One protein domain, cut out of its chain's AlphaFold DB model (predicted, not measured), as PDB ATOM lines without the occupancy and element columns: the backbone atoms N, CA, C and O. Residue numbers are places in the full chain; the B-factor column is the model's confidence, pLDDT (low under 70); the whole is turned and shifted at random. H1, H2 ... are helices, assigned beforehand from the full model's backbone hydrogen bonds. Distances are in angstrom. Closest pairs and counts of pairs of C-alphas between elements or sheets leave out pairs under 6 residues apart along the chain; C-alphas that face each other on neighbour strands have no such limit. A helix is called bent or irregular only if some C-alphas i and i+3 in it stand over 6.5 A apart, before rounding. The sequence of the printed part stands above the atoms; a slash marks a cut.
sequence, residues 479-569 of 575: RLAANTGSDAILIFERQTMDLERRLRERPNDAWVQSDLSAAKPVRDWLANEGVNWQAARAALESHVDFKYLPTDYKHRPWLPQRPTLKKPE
ATOM      1  N   ARG A 479     471.941 315.094 441.201       91.25
ATOM      2  CA  ARG A 479     471.498 314.812 439.825       91.25
ATOM      3  C   ARG A 479     470.750 313.488 439.703       91.25
ATOM      4  O   ARG A 479     470.168 313.208 438.655       91.25
ATOM      5  N   LEU A 480     470.783 312.662 440.747       92.50
ATOM      6  CA  LEU A 480     470.060 311.399 440.774       92.50
ATOM      7  C   LEU A 480     468.549 311.638 440.786       92.50
ATOM      8  O   LEU A 480     468.059 312.666 441.250       92.50
ATOM      9  N   ALA A 481     467.805 310.647 440.300       90.62
ATOM     10  CA  ALA A 481     466.353 310.684 440.215       90.62
ATOM     11  C   ALA A 481     465.706 309.536 440.991       90.62
ATOM     12  O   ALA A 481     466.172 308.396 440.950       90.62
ATOM     13  N   ALA A 482     464.580 309.816 441.639       91.00
ATOM     14  CA  ALA A 482     463.668 308.801 442.141       91.00
ATOM     15  C   ALA A 482     463.031 308.011 440.986       91.00
ATOM     16  O   ALA A 482     463.047 308.434 439.829       91.00
ATOM     17  N   ASN A 483     462.395 306.881 441.302       88.00
ATOM     18  CA  ASN A 483     461.667 306.076 440.312       88.00
ATOM     19  C   ASN A 483     460.478 306.837 439.702       88.00
ATOM     20  O   ASN A 483     460.010 306.501 438.621       88.00
ATOM     21  N   THR A 484     460.009 307.883 440.384       84.12
ATOM     22  CA  THR A 484     458.988 308.812 439.895       84.12
ATOM     23  C   THR A 484     459.557 309.921 439.016       84.12
ATOM     24  O   THR A 484     458.848 310.886 438.791       84.12
ATOM     25  N   GLY A 485     460.836 309.893 438.634       85.12
ATOM     26  CA  GLY A 485     461.481 310.959 437.860       85.12
ATOM     27  C   GLY A 485     461.831 312.224 438.659       85.12
ATOM     28  O   GLY A 485     462.592 313.053 438.173       85.12
ATOM     29  N   SER A 486     461.365 312.390 439.899       86.69
ATOM     30  CA  SER A 486     461.715 313.547 440.743       86.69
ATOM     31  C   SER A 486     463.178 313.494 441.210       86.69
ATOM     32  O   SER A 486     463.636 312.436 441.628       86.69
ATOM     33  N   ASP A 487     463.900 314.615 441.184       91.38
ATOM     34  CA  ASP A 487     465.203 314.778 441.855       91.38
ATOM     35  C   ASP A 487     465.102 315.698 443.081       91.38
ATOM     36  O   ASP A 487     464.038 316.244 443.392       91.38
ATOM     37  N   ALA A 488     466.224 315.859 443.788       92.38
ATOM     38  CA  ALA A 488     466.319 316.726 444.955       92.38
ATOM     39  C   ALA A 488     465.969 318.193 444.635       92.38
ATOM     40  O   ALA A 488     465.327 318.847 445.455       92.38
ATOM     41  N   ILE A 489     466.321 318.688 443.441       93.00
ATOM     42  CA  ILE A 489     466.071 320.075 443.017       93.00
ATOM     43  C   ILE A 489     464.573 320.334 442.900       93.00
ATOM     44  O   ILE A 489     464.057 321.283 443.488       93.00
ATOM     45  N   LEU A 490     463.850 319.461 442.196       90.88
ATOM     46  CA  LEU A 490     462.405 319.589 442.015       90.88
ATOM     47  C   LEU A 490     461.636 319.429 443.328       90.88
ATOM     48  O   LEU A 490     460.648 320.130 443.548       90.88
ATOM     49  N   ILE A 491     462.068 318.512 444.202       90.62
ATOM     50  CA  ILE A 491     461.455 318.331 445.526       90.62
ATOM     51  C   ILE A 491     461.640 319.601 446.366       90.62
ATOM     52  O   ILE A 491     460.674 320.079 446.965       90.62
ATOM     53  N   PHE A 492     462.850 320.162 446.377       92.75
ATOM     54  CA  PHE A 492     463.179 321.370 447.129       92.75
ATOM     55  C   PHE A 492     462.454 322.613 446.584       92.75
ATOM     56  O   PHE A 492     461.849 323.369 447.349       92.75
ATOM     57  N   GLU A 493     462.437 322.797 445.260       92.56
ATOM     58  CA  GLU A 493     461.750 323.918 444.606       92.56
ATOM     59  C   GLU A 493     460.240 323.854 444.837       92.56
ATOM     60  O   GLU A 493     459.637 324.856 445.211       92.56
ATOM     61  N   ARG A 494     459.625 322.669 444.718       91.06
ATOM     62  CA  ARG A 494     458.191 322.483 444.985       91.06
ATOM     63  C   ARG A 494     457.805 322.936 446.391       91.06
ATOM     64  O   ARG A 494     456.785 323.600 446.557       91.06
ATOM     65  N   GLN A 495     458.592 322.559 447.397       92.19
ATOM     66  CA  GLN A 495     458.343 322.970 448.779       92.19
ATOM     67  C   GLN A 495     458.543 324.480 448.961       92.19
ATOM     68  O   GLN A 495     457.745 325.126 449.635       92.19
ATOM     69  N   THR A 496     459.564 325.054 448.319       92.69
ATOM     70  CA  THR A 496     459.825 326.502 448.350       92.69
ATOM     71  C   THR A 496     458.665 327.288 447.731       92.69
ATOM     72  O   THR A 496     458.175 328.236 448.337       92.69
ATOM     73  N   MET A 497     458.151 326.855 446.575       92.75
ATOM     74  CA  MET A 497     456.984 327.461 445.920       92.75
ATOM     75  C   MET A 497     455.727 327.414 446.800       92.75
ATOM     76  O   MET A 497     454.953 328.374 446.825       92.75
ATOM     77  N   ASP A 498     455.512 326.313 447.529       92.94
ATOM     78  CA  ASP A 498     454.392 326.193 448.467       92.94
ATOM     79  C   ASP A 498     454.522 327.176 449.639       92.94
ATOM     80  O   ASP A 498     453.557 327.857 449.992       92.94
ATOM     81  N   LEU A 499     455.729 327.318 450.190       93.25
ATOM     82  CA  LEU A 499     456.026 328.296 451.238       93.25
ATOM     83  C   LEU A 499     455.851 329.739 450.743       93.25
ATOM     84  O   LEU A 499     455.198 330.534 451.412       93.25
ATOM     85  N   GLU A 500     456.342 330.078 449.551       94.44
ATOM     86  CA  GLU A 500     456.134 331.398 448.937       94.44
ATOM     87  C   GLU A 500     454.646 331.706 448.727       94.44
ATOM     88  O   GLU A 500     454.198 332.833 448.951       94.44
ATOM     89  N   ARG A 501     453.858 330.709 448.304       94.56
ATOM     90  CA  ARG A 501     452.402 330.839 448.178       94.56
ATOM     91  C   ARG A 501     451.760 331.136 449.529       94.56
ATOM     92  O   ARG A 501     451.004 332.098 449.633       94.56
ATOM     93  N   ARG A 502     452.110 330.369 450.563       94.50
ATOM     94  CA  ARG A 502     451.630 330.597 451.932       94.50
ATOM     95  C   ARG A 502     452.021 331.974 452.458       94.50
ATOM     96  O   ARG A 502     451.208 332.608 453.121       94.50
ATOM     97  N   LEU A 503     453.218 332.465 452.134       94.56
ATOM     98  CA  LEU A 503     453.660 333.802 452.530       94.56
ATOM     99  C   LEU A 503     452.833 334.903 451.853       94.56
ATOM    100  O   LEU A 503     452.509 335.894 452.497       94.56
ATOM    101  N   ARG A 504     452.424 334.733 450.586       95.56
ATOM    102  CA  ARG A 504     451.499 335.680 449.926       95.56
ATOM    103  C   ARG A 504     450.138 335.732 450.618       95.56
ATOM    104  O   ARG A 504     449.568 336.807 450.760       95.56
ATOM    105  N   GLU A 505     449.632 334.583 451.058       95.31
ATOM    106  CA  GLU A 505     448.367 334.480 451.795       95.31
ATOM    107  C   GLU A 505     448.488 335.007 453.235       95.31
ATOM    108  O   GLU A 505     447.521 335.517 453.801       95.31
ATOM    109  N   ARG A 506     449.675 334.879 453.844       95.12
ATOM    110  CA  ARG A 506     449.977 335.272 455.228       95.12
ATOM    111  C   ARG A 506     451.344 335.970 455.315       95.12
ATOM    112  O   ARG A 506     452.314 335.347 455.746       95.12
ATOM    113  N   PRO A 507     451.430 337.272 454.981       93.25
ATOM    114  CA  PRO A 507     452.713 337.984 454.870       93.25
ATOM    115  C   PRO A 507     453.568 338.004 456.142       93.25
ATOM    116  O   PRO A 507     454.791 338.075 456.053       93.25
ATOM    117  N   ASN A 508     452.939 337.893 457.315       94.19
ATOM    118  CA  ASN A 508     453.600 337.963 458.623       94.19
ATOM    119  C   ASN A 508     453.843 336.580 459.265       94.19
ATOM    120  O   ASN A 508     454.047 336.495 460.476       94.19
ATOM    121  N   ASP A 509     453.779 335.483 458.499       93.88
ATOM    122  CA  ASP A 509     454.072 334.140 459.016       93.88
ATOM    123  C   ASP A 509     455.587 333.971 459.249       93.88
ATOM    124  O   ASP A 509     456.353 333.648 458.338       93.88
ATOM    125  N   ALA A 510     456.018 334.211 460.492       93.06
ATOM    126  CA  ALA A 510     457.423 334.163 460.898       93.06
ATOM    127  C   ALA A 510     458.084 332.792 460.653       93.06
ATOM    128  O   ALA A 510     459.274 332.737 460.344       93.06
ATOM    129  N   TRP A 511     457.326 331.690 460.736       90.38
ATOM    130  CA  TRP A 511     457.847 330.348 460.457       90.38
ATOM    131  C   TRP A 511     458.160 330.181 458.971       90.38
ATOM    132  O   TRP A 511     459.236 329.709 458.615       90.38
ATOM    133  N   VAL A 512     457.253 330.631 458.100       91.69
ATOM    134  CA  VAL A 512     457.451 330.584 456.644       91.69
ATOM    135  C   VAL A 512     458.608 331.489 456.214       91.69
ATOM    136  O   VAL A 512     459.429 331.080 455.395       91.69
ATOM    137  N   GLN A 513     458.713 332.693 456.785       92.50
ATOM    138  CA  GLN A 513     459.844 333.593 456.529       92.50
ATOM    139  C   GLN A 513     461.176 332.964 456.956       92.50
ATOM    140  O   GLN A 513     462.156 333.031 456.212       92.50
ATOM    141  N   SER A 514     461.206 332.316 458.125       91.50
ATOM    142  CA  SER A 514     462.387 331.601 458.615       91.50
ATOM    143  C   SER A 514     462.778 330.444 457.693       91.50
ATOM    144  O   SER A 514     463.944 330.342 457.317       91.50
ATOM    145  N   ASP A 515     461.827 329.600 457.288       90.88
ATOM    146  CA  ASP A 515     462.092 328.457 456.404       90.88
ATOM    147  C   ASP A 515     462.614 328.910 455.032       90.88
ATOM    148  O   ASP A 515     463.588 328.356 454.519       90.88
ATOM    149  N   LEU A 516     462.024 329.959 454.447       92.06
ATOM    150  CA  LEU A 516     462.492 330.534 453.180       92.06
ATOM    151  C   LEU A 516     463.888 331.158 453.305       92.06
ATOM    152  O   LEU A 516     464.717 330.997 452.411       92.06
ATOM    153  N   SER A 517     464.174 331.830 454.423       91.56
ATOM    154  CA  SER A 517     465.516 332.343 454.721       91.56
ATOM    155  C   SER A 517     466.532 331.202 454.841       91.56
ATOM    156  O   SER A 517     467.604 331.251 454.235       91.56
ATOM    157  N   ALA A 518     466.164 330.119 455.533       88.81
ATOM    158  CA  ALA A 518     466.987 328.921 455.672       88.81
ATOM    159  C   ALA A 518     467.212 328.194 454.335       88.81
ATOM    160  O   ALA A 518     468.242 327.541 454.173       88.81
ATOM    161  N   ALA A 519     466.301 328.337 453.367       92.25
ATOM    162  CA  ALA A 519     466.439 327.770 452.028       92.25
ATOM    163  C   ALA A 519     467.539 328.445 451.196       92.25
ATOM    164  O   ALA A 519     468.140 327.810 450.324       92.25
ATOM    165  N   LYS A 520     467.800 329.736 451.438       92.88
ATOM    166  CA  LYS A 520     468.677 330.566 450.603       92.88
ATOM    167  C   LYS A 520     470.093 329.984 450.439       92.88
ATOM    168  O   LYS A 520     470.509 329.835 449.294       92.88
ATOM    169  N   PRO A 521     470.809 329.552 451.497       94.31
ATOM    170  CA  PRO A 521     472.141 328.960 451.344       94.31
ATOM    171  C   PRO A 521     472.172 327.710 450.454       94.31
ATOM    172  O   PRO A 521     473.135 327.507 449.721       94.31
ATOM    173  N   VAL A 522     471.124 326.880 450.496       94.12
ATOM    174  CA  VAL A 522     471.005 325.695 449.629       94.12
ATOM    175  C   VAL A 522     470.808 326.123 448.175       94.12
ATOM    176  O   VAL A 522     471.461 325.584 447.282       94.12
ATOM    177  N   ARG A 523     469.945 327.122 447.937       94.31
ATOM    178  CA  ARG A 523     469.715 327.677 446.596       94.31
ATOM    179  C   ARG A 523     470.974 328.283 445.998       94.31
ATOM    180  O   ARG A 523     471.278 327.994 444.844       94.31
ATOM    181  N   ASP A 524     471.685 329.083 446.786       94.88
ATOM    182  CA  ASP A 524     472.911 329.768 446.380       94.88
ATOM    183  C   ASP A 524     474.015 328.748 446.067       94.88
ATOM    184  O   ASP A 524     474.655 328.836 445.022       94.88
ATOM    185  N   TRP A 525     474.192 327.728 446.917       94.94
ATOM    186  CA  TRP A 525     475.158 326.653 446.671       94.94
ATOM    187  C   TRP A 525     474.865 325.914 445.359       94.94
ATOM    188  O   TRP A 525     475.740 325.790 444.510       94.94
ATOM    189  N   LEU A 526     473.617 325.488 445.144       94.50
ATOM    190  CA  LEU A 526     473.220 324.775 443.926       94.50
ATOM    191  C   LEU A 526     473.293 325.662 442.674       94.50
ATOM    192  O   LEU A 526     473.654 325.182 441.601       94.50
ATOM    193  N   ALA A 527     472.982 326.955 442.794       95.06
ATOM    194  CA  ALA A 527     473.147 327.911 441.702       95.06
ATOM    195  C   ALA A 527     474.625 328.069 441.311       95.06
ATOM    196  O   ALA A 527     474.935 328.108 440.120       95.06
ATOM    197  N   ASN A 528     475.536 328.085 442.292       94.50
ATOM    198  CA  ASN A 528     476.981 328.107 442.047       94.50
ATOM    199  C   ASN A 528     477.473 326.826 441.352       94.50
ATOM    200  O   ASN A 528     478.377 326.898 440.524       94.50
ATOM    201  N   GLU A 529     476.833 325.683 441.612       93.19
ATOM    202  CA  GLU A 529     477.053 324.425 440.877       93.19
ATOM    203  C   GLU A 529     476.364 324.389 439.494       93.19
ATOM    204  O   GLU A 529     476.389 323.374 438.797       93.19
ATOM    205  N   GLY A 530     475.740 325.490 439.060       92.88
ATOM    206  CA  GLY A 530     475.148 325.630 437.728       92.88
ATOM    207  C   GLY A 530     473.705 325.133 437.600       92.88
ATOM    208  O   GLY A 530     473.234 324.924 436.480       92.88
ATOM    209  N   VAL A 531     472.986 324.937 438.711       94.75
ATOM    210  CA  VAL A 531     471.550 324.611 438.684       94.75
ATOM    211  C   VAL A 531     470.736 325.809 438.195       94.75
ATOM    212  O   VAL A 531     470.820 326.913 438.735       94.75
ATOM    213  N   ASN A 532     469.877 325.580 437.199       94.88
ATOM    214  CA  ASN A 532     468.958 326.591 436.681       94.88
ATOM    215  C   ASN A 532     467.591 326.500 437.381       94.88
ATOM    216  O   ASN A 532     466.701 325.745 436.979       94.88
ATOM    217  N   TRP A 533     467.414 327.321 438.418       93.94
ATOM    218  CA  TRP A 533     466.177 327.396 439.203       93.94
ATOM    219  C   TRP A 533     464.953 327.856 438.402       93.94
ATOM    220  O   TRP A 533     463.840 327.423 438.696       93.94
ATOM    221  N   GLN A 534     465.133 328.696 437.376       94.00
ATOM    222  CA  GLN A 534     464.024 329.132 436.520       94.00
ATOM    223  C   GLN A 534     463.499 327.966 435.679       94.00
ATOM    224  O   GLN A 534     462.291 327.757 435.603       94.00
ATOM    225  N   ALA A 535     464.401 327.159 435.114       92.12
ATOM    226  CA  ALA A 535     464.031 325.948 434.387       92.12
ATOM    227  C   ALA A 535     463.361 324.910 435.304       92.12
ATOM    228  O   ALA A 535     462.393 324.270 434.892       92.12
ATOM    229  N   ALA A 536     463.827 324.771 436.552       92.12
ATOM    230  CA  ALA A 536     463.209 323.878 437.534       92.12
ATOM    231  C   ALA A 536     461.771 324.316 437.857       92.12
ATOM    232  O   ALA A 536     460.851 323.498 437.831       92.12
ATOM    233  N   ARG A 537     461.565 325.615 438.105       92.69
ATOM    234  CA  ARG A 537     460.239 326.182 438.375       92.69
ATOM    235  C   ARG A 537     459.302 326.046 437.176       92.69
ATOM    236  O   ARG A 537     458.187 325.560 437.343       92.69
ATOM    237  N   ALA A 538     459.767 326.370 435.969       90.62
ATOM    238  CA  ALA A 538     458.983 326.210 434.744       90.62
ATOM    239  C   ALA A 538     458.548 324.748 434.526       90.62
ATOM    240  O   ALA A 538     457.402 324.482 434.158       90.62
ATOM    241  N   ALA A 539     459.427 323.783 434.824       87.12
ATOM    242  CA  ALA A 539     459.084 322.364 434.765       87.12
ATOM    243  C   ALA A 539     457.961 321.998 435.753       87.12
ATOM    244  O   ALA A 539     457.029 321.286 435.379       87.12
ATOM    245  N   LEU A 540     457.992 322.522 436.984       87.88
ATOM    246  CA  LEU A 540     456.927 322.313 437.975       87.88
ATOM    247  C   LEU A 540     455.594 322.954 437.555       87.88
ATOM    248  O   LEU A 540     454.535 322.356 437.751       87.88
ATOM    249  N   GLU A 541     455.640 324.148 436.967       88.06
ATOM    250  CA  GLU A 541     454.458 324.892 436.518       88.06
ATOM    251  C   GLU A 541     453.804 324.265 435.285       88.06
ATOM    252  O   GLU A 541     452.582 324.275 435.177       88.06
ATOM    253  N   SER A 542     454.581 323.627 434.408       82.44
ATOM    254  CA  SER A 542     454.079 322.984 433.182       82.44
ATOM    255  C   SER A 542     453.186 321.747 433.402       82.44
ATOM    256  O   SER A 542     452.691 321.178 432.432       82.44
ATOM    257  N   HIS A 543     452.950 321.331 434.656       62.25
ATOM    258  CA  HIS A 543     452.089 320.193 435.031       62.25
ATOM    259  C   HIS A 543     452.509 318.852 434.401       62.25
ATOM    260  O   HIS A 543     451.700 317.928 434.298       62.25
ATOM    261  N   VAL A 544     453.779 318.713 434.007       62.12
ATOM    262  CA  VAL A 544     454.321 317.428 433.561       62.12
ATOM    263  C   VAL A 544     454.209 316.440 434.721       62.12
ATOM    264  O   VAL A 544     454.758 316.665 435.802       62.12
ATOM    265  N   ASP A 545     453.465 315.353 434.512       63.41
ATOM    266  CA  ASP A 545     453.410 314.253 435.469       63.41
ATOM    267  C   ASP A 545     454.838 313.713 435.648       63.41
ATOM    268  O   ASP A 545     455.465 313.249 434.692       63.41
ATOM    269  N   PHE A 546     455.364 313.825 436.877       64.69
ATOM    270  CA  PHE A 546     456.749 313.482 437.223       64.69
ATOM    271  C   PHE A 546     457.123 312.088 436.741       64.69
ATOM    272  O   PHE A 546     458.269 311.874 436.350       64.69
ATOM    273  N   LYS A 547     456.142 311.178 436.677       61.56
ATOM    274  CA  LYS A 547     456.298 309.815 436.173       61.56
ATOM    275  C   LYS A 547     456.927 309.739 434.774       61.56
ATOM    276  O   LYS A 547     457.511 308.709 434.451       61.56
ATOM    277  N   TYR A 548     456.836 310.796 433.966       63.97
ATOM    278  CA  TYR A 548     457.396 310.848 432.612       63.97
ATOM    279  C   TYR A 548     458.664 311.697 432.488       63.97
ATOM    280  O   TYR A 548     459.182 311.847 431.381       63.97
ATOM    281  N   LEU A 549     459.189 312.256 433.584       71.50
ATOM    282  CA  LEU A 549     460.453 312.982 433.516       71.50
ATOM    283  C   LEU A 549     461.612 312.000 433.282       71.50
ATOM    284  O   LEU A 549     461.730 311.016 434.020       71.50
ATOM    285  N   PRO A 550     462.498 312.268 432.305       71.12
ATOM    286  CA  PRO A 550     463.664 311.431 432.046       71.12
ATOM    287  C   PRO A 550     464.489 311.239 433.314       71.12
ATOM    288  O   PRO A 550     464.820 312.215 433.986       71.12
ATOM    289  N   THR A 551     464.838 310.002 433.656       78.81
ATOM    290  CA  THR A 551     465.700 309.698 434.812       78.81
ATOM    291  C   THR A 551     467.162 310.074 434.571       78.81
ATOM    292  O   THR A 551     467.886 310.300 435.536       78.81
ATOM    293  N   ASP A 552     467.583 310.191 433.308       82.12
ATOM    294  CA  ASP A 552     468.900 310.707 432.932       82.12
ATOM    295  C   ASP A 552     468.958 312.231 433.117       82.12
ATOM    296  O   ASP A 552     468.138 312.983 432.577       82.12
ATOM    297  N   TYR A 553     469.963 312.684 433.866       79.44
ATOM    298  CA  TYR A 553     470.194 314.092 434.161       79.44
ATOM    299  C   TYR A 553     470.452 314.934 432.904       79.44
ATOM    300  O   TYR A 553     470.121 316.118 432.889       79.44
ATOM    301  N   LYS A 554     470.981 314.341 431.825       82.25
ATOM    302  CA  LYS A 554     471.272 315.049 430.564       82.25
ATOM    303  C   LYS A 554     470.026 315.637 429.910       82.25
ATOM    304  O   LYS A 554     470.100 316.643 429.213       82.25
ATOM    305  N   HIS A 555     468.862 315.051 430.163       83.75
ATOM    306  CA  HIS A 555     467.592 315.525 429.617       83.75
ATOM    307  C   HIS A 555     466.837 316.461 430.573       83.75
ATOM    308  O   HIS A 555     465.661 316.746 430.352       83.75
ATOM    309  N   ARG A 556     467.493 316.949 431.636       87.25
ATOM    310  CA  ARG A 556     466.891 317.832 432.641       87.25
ATOM    311  C   ARG A 556     467.422 319.257 432.484       87.25
ATOM    312  O   ARG A 556     468.574 319.512 432.826       87.25
ATOM    313  N   PRO A 557     466.605 320.209 432.000       88.31
ATOM    314  CA  PRO A 557     467.071 321.557 431.669       88.31
ATOM    315  C   PRO A 557     467.511 322.385 432.887       88.31
ATOM    316  O   PRO A 557     468.160 323.414 432.719       88.31
ATOM    317  N   TRP A 558     467.168 321.958 434.107       91.88
ATOM    318  CA  TRP A 558     467.615 322.604 435.343       91.88
ATOM    319  C   TRP A 558     468.954 322.093 435.877       91.88
ATOM    320  O   TRP A 558     469.492 322.701 436.799       91.88
ATOM    321  N   LEU A 559     469.498 321.000 435.331       91.88
ATOM    322  CA  LEU A 559     470.780 320.442 435.760       91.88
ATOM    323  C   LEU A 559     471.914 320.862 434.811       91.88
ATOM    324  O   LEU A 559     471.702 320.972 433.599       91.88
ATOM    325  N   PRO A 560     473.137 321.064 435.336       86.62
ATOM    326  CA  PRO A 560     474.291 321.365 434.505       86.62
ATOM    327  C   PRO A 560     474.633 320.174 433.597       86.62
ATOM    328  O   PRO A 560     474.697 319.020 434.024       86.62
ATOM    329  N   GLN A 561     474.889 320.460 432.319       73.75
ATOM    330  CA  GLN A 561     475.197 319.445 431.300       73.75
ATOM    331  C   GLN A 561     476.648 318.935 431.370       73.75
ATOM    332  O   GLN A 561     476.979 317.903 430.786       73.75
ATOM    333  N   ARG A 562     477.528 319.639 432.095       59.31
ATOM    334  CA  ARG A 562     478.916 319.227 432.348       59.31
ATOM    335  C   ARG A 562     479.049 318.744 433.794       59.31
ATOM    336  O   ARG A 562     478.488 319.388 434.674       59.31
ATOM    337  N   PRO A 563     479.784 317.652 434.062       53.66
ATOM    338  CA  PRO A 563     480.025 317.212 435.429       53.66
ATOM    339  C   PRO A 563     480.949 318.209 436.137       53.66
ATOM    340  O   PRO A 563     482.165 318.169 435.964       53.66
ATOM    341  N   THR A 564     480.390 319.104 436.945       51.38
ATOM    342  CA  THR A 564     481.128 319.817 437.992       51.38
ATOM    343  C   THR A 564     481.199 318.918 439.221       51.38
ATOM    344  O   THR A 564     480.535 319.134 440.220       51.38
ATOM    345  N   LEU A 565     481.989 317.847 439.148       48.78
ATOM    346  CA  LEU A 565     482.463 317.198 440.368       48.78
ATOM    347  C   LEU A 565     483.836 317.792 440.660       48.78
ATOM    348  O   LEU A 565     484.854 317.285 440.188       48.78
ATOM    349  N   LYS A 566     483.870 318.892 441.421       46.16
ATOM    350  CA  LYS A 566     485.073 319.167 442.209       46.16
ATOM    351  C   LYS A 566     485.245 317.962 443.132       46.16
ATOM    352  O   LYS A 566     484.303 317.574 443.821       46.16
ATOM    353  N   LYS A 567     486.413 317.315 443.069       35.78
ATOM    354  CA  LYS A 567     486.787 316.265 444.024       35.78
ATOM    355  C   LYS A 567     486.544 316.780 445.453       35.78
ATOM    356  O   LYS A 567     486.712 317.981 445.669       35.78
ATOM    357  N   PRO A 568     486.160 315.909 446.401       37.91
ATOM    358  CA  PRO A 568     486.007 316.309 447.796       37.91
ATOM    359  C   PRO A 568     487.279 317.015 448.278       37.91
ATOM    360  O   PRO A 568     488.384 316.555 447.993       37.91
ATOM    361  N   GLU A 569     487.113 318.143 448.971       39.75
ATOM    362  CA  GLU A 569     488.179 318.934 449.601       39.75
ATOM    363  C   GLU A 569     488.798 318.160 450.780       39.75
ATOM    364  O   GLU A 569     488.661 318.534 451.940       39.75
TER     365      GLU A 569
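What this domain is: This is residues 479 to 569 of the 575 residues of an uncharacterized protein of Pirellulaceae bacterium (UniProt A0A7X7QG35). The model is a helical hairpin, H1 and the bent helix H2, closed by a tight turn at residues 506 to 509, with the short helix H3 packed crosswise on the first part of H1. The pair is close along H1 and the first arm of H2, H2a, and opens toward the other end, where the second arm, H2b, is near H1 but does not pack on it; the unnamed residues before H1 and the long unnamed stretch from 542 to 569 lie at this open end. The printed part has 91 residues with three named helices, in the order H1, H2, H3, and no named strand; its class is all helix, with 46 of the 91 residues in helices. It is only just compact, close to loose, with a radius of gyration of the C-alphas of 14.4 A, and its outline is flat, with spans of 41 by 37 by 20 A.

Where its parts are: The printed part begins at Arg 479, with its C-alpha at (471.498, 314.812, 439.825), and residues 479 to 487 come before the first named helix. H1 holds residues 488 to 505, from Ala 488 with its C-alpha at (466.319, 316.726, 444.955) to Glu 505 with its C-alpha at (448.367, 334.480, 451.795), and its first and last C-alphas are 26.2 A apart. H2 holds residues 510 to 528 and by its hydrogen bonds was assigned as one helix, but it is bent: C-alphas 518 and 521 are 6.7 A apart. Its arms are H2a, residues 510 to 518, 12.1 A from first to last C-alpha, and H2b, residues 521 to 528, 10.5 A; residues 519 and 520 belong to neither. H3 holds residues 533 to 541, measures 12.3 A, and ends at Glu 541 with its C-alpha at (454.458, 324.892, 436.518). Residues 542 to 569 follow with no named element.

How they stand to each other: H1 and H2a form a helical hairpin and run opposite ways at a shallow tilt of 32 degrees. They touch, with 9 pairs of C-alphas within 8 A; the closest are those of Leu 499 and Val 512, 6.0 A apart. H1 touches H2a with residues 496 to 503 alone. H2a and H2b stand at a shallow tilt of 34 degrees, only just short of steep. Beyond the bend, H2b touches no helix but is near H1, with 6 pairs of C-alphas within 10 A. H1 also touches H3, with residues 489 to 494 alone; the closest C-alphas are those of Leu 490 and Ala 536, 6.3 A apart, and the two helices are about perpendicular at 75 degrees. H2b and H3 are close but not clearly touching, with their closest C-alphas, those of Ala 527 and Trp 533, 7.4 A apart; their lines are only just about perpendicular, at 72 degrees. H2a and H3 are apart. In H1, H2a, H2b and H3 every pair of O i and N i+4 is within hydrogen-bond range.

The domain as a whole: The two C-alphas farthest apart are those of Glu 505 and Lys 567, at 43.2 A, while the first and last printed C-alphas, of Arg 479 and Glu 569, are 19.8 A apart. The printed part has no cut. The links from H1 to H2 and from H2 to H3 are both tight, with 4 residues each. The C-alphas of residues 542 to 569 lie 8 to 25 A from the mean of the C-alphas. The mean pLDDT of the printed part is 84.8, and 14 residues are under 70, namely residues 543 to 548 and 562 to 569.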